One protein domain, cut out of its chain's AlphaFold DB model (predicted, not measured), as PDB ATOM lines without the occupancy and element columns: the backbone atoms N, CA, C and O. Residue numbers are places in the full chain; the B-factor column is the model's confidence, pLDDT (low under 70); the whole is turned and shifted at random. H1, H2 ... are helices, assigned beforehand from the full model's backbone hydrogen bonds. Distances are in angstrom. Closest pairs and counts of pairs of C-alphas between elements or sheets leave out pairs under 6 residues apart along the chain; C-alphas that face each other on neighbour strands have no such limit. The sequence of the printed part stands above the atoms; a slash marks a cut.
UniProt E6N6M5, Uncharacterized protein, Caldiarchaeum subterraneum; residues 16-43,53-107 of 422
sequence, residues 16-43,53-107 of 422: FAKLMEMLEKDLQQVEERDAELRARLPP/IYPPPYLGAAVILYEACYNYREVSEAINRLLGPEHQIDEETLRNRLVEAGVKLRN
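This is residues 16 to 43 and 53 to 107 of the 422 residues of an uncharacterized protein of Caldiarchaeum subterraneum (UniProt E6N6M5). The longest helix, H2, is one side of a loose ring of four helices, H1, H2, H5 and H4, with H3 in the middle. H2 crosses H3 on one side, while on the opposite side H4 folds back along H3 as a hairpin. The printed part has 83 residues with five named helices, H1 to H5 in chain order, and no named strand; the class is all helix. It is compact, with a radius of gyration of the C-alphas of 11.5 A, and rounded, spanning 29 by 27 by 24 A.

Find C-alpha 27 at (33.245, -2.506, -28.332); from there H2, residues 27 to 40, runs 20.2 A to C-alpha 40. Before it is H1, residues 16 to 25, 14.2 A, beginning at (26.602, -3.769, -14.978). After the cut come H3, residues 58 to 67, 13.9 A; H4, residues 72 to 80, 11.8 A; and H5, residues 91 to 100, 14.4 A, ending at (11.294, 2.931, -32.314).

Look first at C-alphas 34 and 60, 3.7 A apart, the closest of H2 and H3, which touch about perpendicular at 85 degrees. The hairpin H3 and H4 touch at a shallow tilt of 30 degrees, opposite ways, closest at C-alphas 62 and 75, 6.0 A. H1 touches H3 at a steep tilt of 65 degrees, closest at C-alphas 19 and 61, 6.9 A. H1 and H4 touch only at their ends, closest at C-alphas 16 and 78, 4.7 A. H5 touches H4 about perpendicular at 83 degrees, closest at C-alphas 73 and 91, 5.7 A. H3 and H5 are close but not clearly touching, closest at C-alphas 63 and 98, 7.2 A. H2 and H4 are apart, as are H1 and H5. In H1, H2, H3, H4 and H5 every O i to N i+4 pair is within hydrogen-bond range.

The two C-alphas farthest apart, of Ala 17 and Pro 43, are 33.0 A apart. Residues 44 to 52 are not printed, and C-alphas 43 and 53 are 12.6 A apart across the cut. Of the links printed whole, none is long. Look at residues 105 to 107 for pLDDT under 70.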
ATOM      1  N   PHE A  16      25.544  -4.767 -14.986       88.31
ATOM      2  CA  PHE A  16      26.602  -3.769 -14.978       88.31
ATOM      3  C   PHE A  16      27.958  -4.397 -15.309       88.31
ATOM      4  O   PHE A  16      28.622  -3.934 -16.233       88.31
ATOM      5  N   ALA A  17      28.331  -5.504 -14.656       86.56
ATOM      6  CA  ALA A  17      29.535  -6.250 -15.025       86.56
ATOM      7  C   ALA A  17      29.520  -6.689 -16.498       86.56
ATOM      8  O   ALA A  17      30.533  -6.573 -17.188       86.56
ATOM      9  N   LYS A  18      28.367  -7.141 -17.017       88.44
ATOM     10  CA  LYS A  18      28.262  -7.538 -18.427       88.44
ATOM     11  C   LYS A  18      28.362  -6.353 -19.387       88.44
ATOM     12  O   LYS A  18      28.970  -6.493 -20.445       88.44
ATOM     13  N   LEU A  19      27.795  -5.201 -19.023       91.00
ATOM     14  CA  LEU A  19      27.942  -3.957 -19.777       91.00
ATOM     15  C   LEU A  19      29.413  -3.544 -19.878       91.00
ATOM     16  O   LEU A  19      29.879  -3.248 -20.973       91.00
ATOM     17  N   MET A  20      30.135  -3.567 -18.756       91.19
ATOM     18  CA  MET A  20      31.564  -3.246 -18.720       91.19
ATOM     19  C   MET A  20      32.368  -4.205 -19.597       91.19
ATOM     20  O   MET A  20      33.130  -3.758 -20.447       91.19
ATOM     21  N   GLU A  21      32.120  -5.513 -19.484       89.00
ATOM     22  CA  GLU A  21      32.781  -6.508 -20.333       89.00
ATOM     23  C   GLU A  21      32.536  -6.254 -21.829       89.00
ATOM     24  O   GLU A  21      33.470  -6.325 -22.623       89.00
ATOM     25  N   MET A  22      31.297  -5.944 -22.219       89.00
ATOM     26  CA  MET A  22      30.956  -5.657 -23.615       89.00
ATOM     27  C   MET A  22      31.649  -4.398 -24.139       89.00
ATOM     28  O   MET A  22      32.099  -4.382 -25.279       89.00
ATOM     29  N   LEU A  23      31.733  -3.344 -23.322       89.62
ATOM     30  CA  LEU A  23      32.393  -2.096 -23.710       89.62
ATOM     31  C   LEU A  23      33.922  -2.230 -23.761       89.62
ATOM     32  O   LEU A  23      34.564  -1.469 -24.476       89.62
ATOM     33  N   GLU A  24      34.501  -3.191 -23.041       88.94
ATOM     34  CA  GLU A  24      35.945  -3.448 -23.043       88.94
ATOM     35  C   GLU A  24      36.379  -4.448 -24.123       88.94
ATOM     36  O   GLU A  24      37.406  -4.246 -24.769       88.94
ATOM     37  N   LYS A  25      35.624  -5.538 -24.316       86.50
ATOM     38  CA  LYS A  25      36.023  -6.659 -25.188       86.50
ATOM     39  C   LYS A  25      35.311  -6.677 -26.535       86.50
ATOM     40  O   LYS A  25      35.913  -7.083 -27.524       86.50
ATOM     41  N   ASP A  26      34.067  -6.209 -26.578       88.56
ATOM     42  CA  ASP A  26      33.176  -6.329 -27.739       88.56
ATOM     43  C   ASP A  26      32.786  -4.949 -28.312       88.56
ATOM     44  O   ASP A  26      31.768  -4.815 -28.995       88.56
ATOM     45  N   LEU A  27      33.587  -3.907 -28.041       89.56
ATOM     46  CA  LEU A  27      33.245  -2.506 -28.332       89.56
ATOM     47  C   LEU A  27      32.840  -2.284 -29.792       89.56
ATOM     48  O   LEU A  27      31.803  -1.682 -30.055       89.56
ATOM     49  N   GLN A  28      33.614  -2.829 -30.732       90.25
ATOM     50  CA  GLN A  28      33.348  -2.686 -32.162       90.25
ATOM     51  C   GLN A  28      31.980  -3.276 -32.549       90.25
ATOM     52  O   GLN A  28      31.220  -2.661 -33.293       90.25
ATOM     53  N   GLN A  29      31.613  -4.431 -31.984       85.56
ATOM     54  CA  GLN A  29      30.306  -5.048 -32.215       85.56
ATOM     55  C   GLN A  29      29.171  -4.204 -31.614       85.56
ATOM     56  O   GLN A  29      28.090  -4.095 -32.199       85.56
ATOM     57  N   VAL A  30      29.408  -3.594 -30.448       90.69
ATOM     58  CA  VAL A  30      28.441  -2.698 -29.800       90.69
ATOM     59  C   VAL A  30      28.236  -1.427 -30.630       90.69
ATOM     60  O   VAL A  30      27.094  -1.006 -30.810       90.69
ATOM     61  N   GLU A  31      29.303  -0.850 -31.178       90.94
ATOM     62  CA  GLU A  31      29.267   0.336 -32.043       90.94
ATOM     63  C   GLU A  31      28.554   0.072 -33.373       90.94
ATOM     64  O   GLU A  31      27.684   0.850 -33.770       90.94
ATOM     65  N   GLU A  32      28.854  -1.047 -34.037       90.00
ATOM     66  CA  GLU A  32      28.177  -1.460 -35.273       90.00
ATOM     67  C   GLU A  32      26.672  -1.647 -35.042       90.00
ATOM     68  O   GLU A  32      25.837  -1.166 -35.819       90.00
ATOM     69  N   ARG A  33      26.310  -2.281 -33.920       88.38
ATOM     70  CA  ARG A  33      24.914  -2.475 -33.525       88.38
ATOM     71  C   ARG A  33      24.225  -1.153 -33.183       88.38
ATOM     72  O   ARG A  33      23.078  -0.944 -33.574       88.38
ATOM     73  N   ASP A  34      24.899  -0.255 -32.469       93.12
ATOM     74  CA  ASP A  34      24.390   1.078 -32.133       93.12
ATOM     75  C   ASP A  34      24.132   1.910 -33.404       93.12
ATOM     76  O   ASP A  34      23.053   2.494 -33.547       93.12
ATOM     77  N   ALA A  35      25.053   1.880 -34.371       91.31
ATOM     78  CA  ALA A  35      24.911   2.554 -35.661       91.31
ATOM     79  C   ALA A  35      23.717   2.017 -36.472       91.31
ATOM     80  O   ALA A  35      22.900   2.800 -36.969       91.31
ATOM     81  N   GLU A  36      23.561   0.690 -36.547       90.94
ATOM     82  CA  GLU A  36      22.424   0.026 -37.200       90.94
ATOM     83  C   GLU A  36      21.081   0.465 -36.589       90.94
ATOM     84  O   GLU A  36      20.122   0.769 -37.304       90.94
ATOM     85  N   LEU A  37      21.003   0.524 -35.258       88.88
ATOM     86  CA  LEU A  37      19.790   0.907 -34.535       88.88
ATOM     87  C   LEU A  37      19.465   2.389 -34.708       88.88
ATOM     88  O   LEU A  37      18.303   2.743 -34.912       88.88
ATOM     89  N   ARG A  38      20.474   3.264 -34.674       88.56
ATOM     90  CA  ARG A  38      20.274   4.701 -34.900       88.56
ATOM     91  C   ARG A  38      19.804   5.010 -36.311       88.56
ATOM     92  O   ARG A  38      18.962   5.889 -36.463       88.56
ATOM     93  N   ALA A  39      20.271   4.267 -37.314       87.75
ATOM     94  CA  ALA A  39      19.805   4.411 -38.693       87.75
ATOM     95  C   ALA A  39      18.309   4.075 -38.858       87.75
ATOM     96  O   ALA A  39      17.655   4.588 -39.764       87.75
ATOM     97  N   ARG A  40      17.750   3.243 -37.967       85.00
ATOM     98  CA  ARG A  40      16.324   2.877 -37.949       85.00
ATOM     99  C   ARG A  40      15.440   3.873 -37.206       85.00
ATOM    100  O   ARG A  40      14.221   3.827 -37.363       85.00
ATOM    101  N   LEU A  41      16.019   4.754 -36.390       83.38
ATOM    102  CA  LEU A  41      15.236   5.709 -35.617       83.38
ATOM    103  C   LEU A  41      14.563   6.733 -36.546       83.38
ATOM    104  O   LEU A  41      15.204   7.264 -37.454       83.38
ATOM    105  N   PRO A  42      13.290   7.093 -36.299       78.81
ATOM    106  CA  PRO A  42      12.607   8.083 -37.122       78.81
ATOM    107  C   PRO A  42      13.323   9.439 -37.051       78.81
ATOM    108  O   PRO A  42      13.842   9.775 -35.979       78.81
ATOM    109  N   PRO A  43      13.300  10.259 -38.118       75.44
ATOM    110  CA  PRO A  43      14.003  11.537 -38.148       75.44
ATOM    111  C   PRO A  43      13.556  12.462 -37.000       75.44
ATOM    112  O   PRO A  43      12.410  12.378 -36.532       75.44
ATOM    113  N   ILE A  53      17.751  10.032 -26.235       84.19
ATOM    114  CA  ILE A  53      18.336   8.748 -26.643       84.19
ATOM    115  C   ILE A  53      19.703   8.673 -25.969       84.19
ATOM    116  O   ILE A  53      20.377   9.701 -25.866       84.19
ATOM    117  N   TYR A  54      20.121   7.480 -25.545       90.69
ATOM    118  CA  TYR A  54      21.465   7.298 -25.018       90.69
ATOM    119  C   TYR A  54      22.528   7.760 -26.033       90.69
ATOM    120  O   TYR A  54      22.328   7.596 -27.247       90.69
ATOM    121  N   PRO A  55      23.651   8.344 -25.584       89.88
ATOM    122  CA  PRO A  55      24.771   8.634 -26.471       89.88
ATOM    123  C   PRO A  55      25.328   7.330 -27.075       89.88
ATOM    124  O   PRO A  55      25.133   6.259 -26.493       89.88
ATOM    125  N   PRO A  56      25.957   7.364 -28.263       88.69
ATOM    126  CA  PRO A  56      26.687   6.204 -28.768       88.69
ATOM    127  C   PRO A  56      27.782   5.798 -27.768       88.69
ATOM    128  O   PRO A  56      28.380   6.696 -27.171       88.69
ATOM    129  N   PRO A  57      28.052   4.500 -27.557       90.94
ATOM    130  CA  PRO A  57      27.445   3.314 -28.185       90.94
ATOM    131  C   PRO A  57      26.329   2.661 -27.332       90.94
ATOM    132  O   PRO A  57      25.971   1.492 -27.501       90.94
ATOM    133  N   TYR A  58      25.783   3.394 -26.359       93.44
ATOM    134  CA  TYR A  58      24.979   2.820 -25.279       93.44
ATOM    135  C   TYR A  58      23.557   2.410 -25.691       93.44
ATOM    136  O   TYR A  58      22.925   1.638 -24.973       93.44
ATOM    137  N   LEU A  59      23.040   2.852 -26.845       91.69
ATOM    138  CA  LEU A  59      21.787   2.301 -27.376       91.69
ATOM    139  C   LEU A  59      22.019   0.880 -27.913       91.69
ATOM    140  O   LEU A  59      21.203  -0.003 -27.653       91.69
ATOM    141  N   GLY A  60      23.146   0.643 -28.591       90.44
ATOM    142  CA  GLY A  60      23.590  -0.697 -28.986       90.44
ATOM    143  C   GLY A  60      23.807  -1.601 -27.780       90.44
ATOM    144  O   GLY A  60      23.267  -2.710 -27.735       90.44
ATOM    145  N   ALA A  61      24.491  -1.095 -26.750       92.00
ATOM    146  CA  ALA A  61      24.710  -1.837 -25.510       92.00
ATOM    147  C   ALA A  61      23.388  -2.197 -24.808       92.00
ATOM    148  O   ALA A  61      23.200  -3.339 -24.382       92.00
ATOM    149  N   ALA A  62      22.433  -1.259 -24.757       90.81
ATOM    150  CA  ALA A  62      21.108  -1.495 -24.187       90.81
ATOM    151  C   ALA A  62      20.361  -2.633 -24.891       90.81
ATOM    152  O   ALA A  62      19.739  -3.470 -24.235       90.81
ATOM    153  N   VAL A  63      20.431  -2.679 -26.225       89.19
ATOM    154  CA  VAL A  63      19.797  -3.736 -27.020       89.19
ATOM    155  C   VAL A  63      20.453  -5.082 -26.775       89.19
ATOM    156  O   VAL A  63      19.738  -6.055 -26.558       89.19
ATOM    157  N   ILE A  64      21.781  -5.147 -26.758       88.31
ATOM    158  CA  ILE A  64      22.506  -6.405 -26.544       88.31
ATOM    159  C   ILE A  64      22.215  -6.961 -25.142       88.31
ATOM    160  O   ILE A  64      21.914  -8.147 -25.007       88.31
ATOM    161  N   LEU A  65      22.203  -6.120 -24.100       87.06
ATOM    162  CA  LEU A  65      21.797  -6.545 -22.756       87.06
ATOM    163  C   LEU A  65      20.333  -7.019 -22.738       87.06
ATOM    164  O   LEU A  65      20.008  -8.090 -22.222       87.06
ATOM    165  N   TYR A  66      19.427  -6.277 -23.363       85.00
ATOM    166  CA  TYR A  66      18.031  -6.694 -23.458       85.00
ATOM    167  C   TYR A  66      17.861  -8.049 -24.184       85.00
ATOM    168  O   TYR A  66      17.116  -8.936 -23.746       85.00
ATOM    169  N   GLU A  67      18.594  -8.256 -25.276       80.50
ATOM    170  CA  GLU A  67      18.650  -9.517 -26.019       80.50
ATOM    171  C   GLU A  67      19.283 -10.645 -25.176       80.50
ATOM    172  O   GLU A  67      18.812 -11.783 -25.253       80.50
ATOM    173  N   ALA A  68      20.211 -10.329 -24.264       77.81
ATOM    174  CA  ALA A  68      20.841 -11.247 -23.303       77.81
ATOM    175  C   ALA A  68      19.980 -11.618 -22.070       77.81
ATOM    176  O   ALA A  68      20.432 -12.368 -21.191       77.81
ATOM    177  N   CYS A  69      18.714 -11.187 -22.053       74.06
ATOM    178  CA  CYS A  69      17.686 -11.458 -21.038       74.06
ATOM    179  C   CYS A  69      17.673 -10.580 -19.790       74.06
ATOM    180  O   CYS A  69      16.982 -10.948 -18.841       74.06
ATOM    181  N   TYR A  70      18.334  -9.430 -19.808       79.56
ATOM    182  CA  TYR A  70      18.163  -8.442 -18.747       79.56
ATOM    183  C   TYR A  70      16.838  -7.687 -18.919       79.56
ATOM    184  O   TYR A  70      16.379  -7.447 -20.042       79.56
ATOM    185  N   ASN A  71      16.184  -7.352 -17.809       80.88
ATOM    186  CA  ASN A  71      14.949  -6.569 -17.834       80.88
ATOM    187  C   ASN A  71      15.244  -5.065 -18.019       80.88
ATOM    188  O   ASN A  71      16.373  -4.616 -17.845       80.88
ATOM    189  N   TYR A  72      14.242  -4.267 -18.407       81.56
ATOM    190  CA  TYR A  72      14.459  -2.848 -18.742       81.56
ATOM    191  C   TYR A  72      15.031  -2.039 -17.577       81.56
ATOM    192  O   TYR A  72      15.857  -1.156 -17.798       81.56
ATOM    193  N   ARG A  73      14.620  -2.362 -16.346       82.75
ATOM    194  CA  ARG A  73      15.133  -1.723 -15.140       82.75
ATOM    195  C   ARG A  73      16.626  -2.000 -14.983       82.75
ATOM    196  O   ARG A  73      17.391  -1.047 -14.924       82.75
ATOM    197  N   GLU A  74      17.041  -3.263 -15.030       85.50
ATOM    198  CA  GLU A  74      18.456  -3.667 -14.965       85.50
ATOM    199  C   GLU A  74      19.305  -2.997 -16.054       85.50
ATOM    200  O   GLU A  74      20.392  -2.498 -15.771       85.50
ATOM    201  N   VAL A  75      18.800  -2.939 -17.292       89.12
ATOM    202  CA  VAL A  75      19.503  -2.302 -18.418       89.12
ATOM    203  C   VAL A  75      19.630  -0.790 -18.215       89.12
ATOM    204  O   VAL A  75      20.719  -0.240 -18.379       89.12
ATOM    205  N   SER A  76      18.538  -0.114 -17.841       90.12
ATOM    206  CA  SER A  76      18.541   1.334 -17.594       90.12
ATOM    207  C   SER A  76      19.445   1.713 -16.420       90.12
ATOM    208  O   SER A  76      20.231   2.646 -16.537       90.12
ATOM    209  N   GLU A  77      19.404   0.957 -15.318       88.75
ATOM    210  CA  GLU A  77      20.253   1.177 -14.147       88.75
ATOM    211  C   GLU A  77      21.732   0.945 -14.482       88.75
ATOM    212  O   GLU A  77      22.567   1.765 -14.107       88.75
ATOM    213  N   ALA A  78      22.068  -0.118 -15.223       90.56
ATOM    214  CA  ALA A  78      23.444  -0.399 -15.627       90.56
ATOM    215  C   ALA A  78      24.031   0.720 -16.502       90.56
ATOM    216  O   ALA A  78      25.151   1.166 -16.265       90.56
ATOM    217  N   ILE A  79      23.268   1.213 -17.480       91.81
ATOM    218  CA  ILE A  79      23.736   2.256 -18.400       91.81
ATOM    219  C   ILE A  79      23.757   3.630 -17.724       91.81
ATOM    220  O   ILE A  79      24.740   4.357 -17.851       91.81
ATOM    221  N   ASN A  80      22.721   3.982 -16.955       92.31
ATOM    222  CA  ASN A  80      22.648   5.270 -16.258       92.31
ATOM    223  C   ASN A  80      23.763   5.445 -15.214       92.31
ATOM    224  O   ASN A  80      24.085   6.579 -14.876       92.31
ATOM    225  N   ARG A  81      24.368   4.355 -14.718       90.62
ATOM    226  CA  ARG A  81      25.556   4.405 -13.845       90.62
ATOM    227  C   ARG A  81      26.811   4.924 -14.553       90.62
ATOM    228  O   ARG A  81      27.690   5.443 -13.876       90.62
ATOM    229  N   LEU A  82      26.909   4.772 -15.876       86.88
ATOM    230  CA  LEU A  82      28.061   5.215 -16.674       86.88
ATOM    231  C   LEU A  82      27.863   6.596 -17.306       86.88
ATOM    232  O   LEU A  82      28.808   7.161 -17.850       86.88
ATOM    233  N   LEU A  83      26.644   7.135 -17.261       86.94
ATOM    234  CA  LEU A  83      26.273   8.371 -17.943       86.94
ATOM    235  C   LEU A  83      25.999   9.510 -16.957       86.94
ATOM    236  O   LEU A  83      25.500   9.294 -15.853       86.94
ATOM    237  N   GLY A  84      26.280  10.743 -17.388       78.81
ATOM    238  CA  GLY A  84      25.936  11.951 -16.637       78.81
ATOM    239  C   GLY A  84      24.416  12.133 -16.471       78.81
ATOM    240  O   GLY A  84      23.644  11.611 -17.287       78.81
ATOM    241  N   PRO A  85      23.950  12.867 -15.437       80.62
ATOM    242  CA  PRO A  85      22.525  13.090 -15.157       80.62
ATOM    243  C   PRO A  85      21.707  13.586 -16.361       80.62
ATOM    244  O   PRO A  85      20.540  13.239 -16.517       80.62
ATOM    245  N   GLU A  86      22.323  14.366 -17.245       79.94
ATOM    246  CA  GLU A  86      21.740  14.919 -18.470       79.94
ATOM    247  C   GLU A  86      21.422  13.876 -19.557       79.94
ATOM    248  O   GLU A  86      20.666  14.161 -20.490       79.94
ATOM    249  N   HIS A  87      21.975  12.667 -19.435       82.44
ATOM    250  CA  HIS A  87      21.813  11.557 -20.375       82.44
ATOM    251  C   HIS A  87      21.049  10.367 -19.783       82.44
ATOM    252  O   HIS A  87      20.884   9.353 -20.466       82.44
ATOM    253  N   GLN A  88      20.573  10.478 -18.539       85.00
ATOM    254  CA  GLN A  88      19.812   9.419 -17.888       85.00
ATOM    255  C   GLN A  88      18.435   9.245 -18.524       85.00
ATOM    256  O   GLN A  88      17.748  10.204 -18.882       85.00
ATOM    257  N   ILE A  89      18.032   7.985 -18.658       86.06
ATOM    258  CA  ILE A  89      16.763   7.596 -19.267       86.06
ATOM    259  C   ILE A  89      16.039   6.638 -18.318       86.06
ATOM    260  O   ILE A  89      16.651   5.717 -17.780       86.06
ATOM    261  N   ASP A  90      14.742   6.863 -18.105       82.31
ATOM    262  CA  ASP A  90      13.889   5.966 -17.319       82.31
ATOM    263  C   ASP A  90      13.470   4.705 -18.104       82.31
ATOM    264  O   ASP A  90      13.641   4.600 -19.323       82.31
ATOM    265  N   GLU A  91      12.918   3.719 -17.392       81.19
ATOM    266  CA  GLU A  91      12.513   2.426 -17.959       81.19
ATOM    267  C   GLU A  91      11.541   2.577 -19.143       81.19
ATOM    268  O   GLU A  91      11.674   1.914 -20.177       81.19
ATOM    269  N   GLU A  92      10.560   3.470 -19.000       75.50
ATOM    270  CA  GLU A  92       9.510   3.688 -19.990       75.50
ATOM    271  C   GLU A  92      10.073   4.324 -21.266       75.50
ATOM    272  O   GLU A  92       9.765   3.897 -22.385       75.50
ATOM    273  N   THR A  93      10.962   5.301 -21.116       83.88
ATOM    274  CA  THR A  93      11.633   5.962 -22.230       83.88
ATOM    275  C   THR A  93      12.578   4.999 -22.940       83.88
ATOM    276  O   THR A  93      12.562   4.952 -24.173       83.88
ATOM    277  N   LEU A  94      13.333   4.169 -22.209       86.25
ATOM    278  CA  LEU A  94      14.172   3.121 -22.798       86.25
ATOM    279  C   LEU A  94      13.330   2.144 -23.629       86.25
ATOM    280  O   LEU A  94      13.629   1.906 -24.801       86.25
ATOM    281  N   ARG A  95      12.229   1.639 -23.067       81.81
ATOM    282  CA  ARG A  95      11.295   0.749 -23.770       81.81
ATOM    283  C   ARG A  95      10.782   1.372 -25.070       81.81
ATOM    284  O   ARG A  95      10.767   0.699 -26.100       81.81
ATOM    285  N   ASN A  96      10.397   2.646 -25.043       80.81
ATOM    286  CA  ASN A  96       9.917   3.355 -26.228       80.81
ATOM    287  C   ASN A  96      11.008   3.485 -27.306       80.81
ATOM    288  O   ASN A  96      10.722   3.289 -28.487       80.81
ATOM    289  N   ARG A  97      12.268   3.736 -26.925       84.12
ATOM    290  CA  ARG A  97      13.390   3.804 -27.884       84.12
ATOM    291  C   ARG A  97      13.719   2.469 -28.524       84.12
ATOM    292  O   ARG A  97      14.025   2.441 -29.712       84.12
ATOM    293  N   LEU A  98      13.602   1.375 -27.780       85.31
ATOM    294  CA  LEU A  98      13.787   0.032 -28.323       85.31
ATOM    295  C   LEU A  98      12.734  -0.286 -29.398       85.31
ATOM    296  O   LEU A  98      13.089  -0.757 -30.478       85.31
ATOM    297  N   VAL A  99      11.461   0.050 -29.152       81.44
ATOM    298  CA  VAL A  99      10.382  -0.098 -30.153       81.44
ATOM    299  C   VAL A  99      10.665   0.735 -31.396       81.44
ATOM    300  O   VAL A  99      10.578   0.227 -32.512       81.44
ATOM    301  N   GLU A 100      11.006   2.011 -31.210       82.00
ATOM    302  CA  GLU A 100      11.294   2.931 -32.314       82.00
ATOM    303  C   GLU A 100      12.497   2.482 -33.153       82.00
ATOM    304  O   GLU A 100      12.489   2.671 -34.365       82.00
ATOM    305  N   ALA A 101      13.508   1.866 -32.533       81.75
ATOM    306  CA  ALA A 101      14.678   1.317 -33.220       81.75
ATOM    307  C   ALA A 101      14.391  -0.015 -33.947       81.75
ATOM    308  O   ALA A 101      15.300  -0.634 -34.506       81.75
ATOM    309  N   GLY A 102      13.136  -0.479 -33.945       75.44
ATOM    310  CA  GLY A 102      12.723  -1.724 -34.590       75.44
ATOM    311  C   GLY A 102      13.141  -2.981 -33.827       75.44
ATOM    312  O   GLY A 102      13.053  -4.084 -34.372       75.44
ATOM    313  N   VAL A 103      13.578  -2.847 -32.568       79.31
ATOM    314  CA  VAL A 103      13.850  -3.996 -31.704       79.31
ATOM    315  C   VAL A 103      12.513  -4.643 -31.404       79.31
ATOM    316  O   VAL A 103      11.613  -4.027 -30.825       79.31
ATOM    317  N   LYS A 104      12.371  -5.909 -31.802       70.56
ATOM    318  CA  LYS A 104      11.222  -6.708 -31.391       70.56
ATOM    319  C   LYS A 104      11.296  -6.837 -29.881       70.56
ATOM    320  O   LYS A 104      12.045  -7.665 -29.365       70.56
ATOM    321  N   LEU A 105      10.519  -6.010 -29.182       64.88
ATOM    322  CA  LEU A 105      10.324  -6.199 -27.760       64.88
ATOM    323  C   LEU A 105       9.917  -7.655 -27.569       64.88
ATOM    324  O   LEU A 105       9.053  -8.162 -28.292       64.88
ATOM    325  N   ARG A 106      10.533  -8.321 -26.595       59.25
ATOM    326  CA  ARG A 106       9.984  -9.523 -25.983       59.25
ATOM    327  C   ARG A 106       8.577  -9.147 -25.591       59.25
ATOM    328  O   ARG A 106       8.347  -8.435 -24.615       59.25
ATOM    329  N   ASN A 107       7.644  -9.524 -26.447       48.88
ATOM    330  CA  ASN A 107       6.264  -9.185 -26.266       48.88
ATOM    331  C   ASN A 107       5.893  -9.937 -24.998       48.88
ATOM    332  O   ASN A 107       5.857 -11.163 -25.023       48.88
TER     333      ASN A 107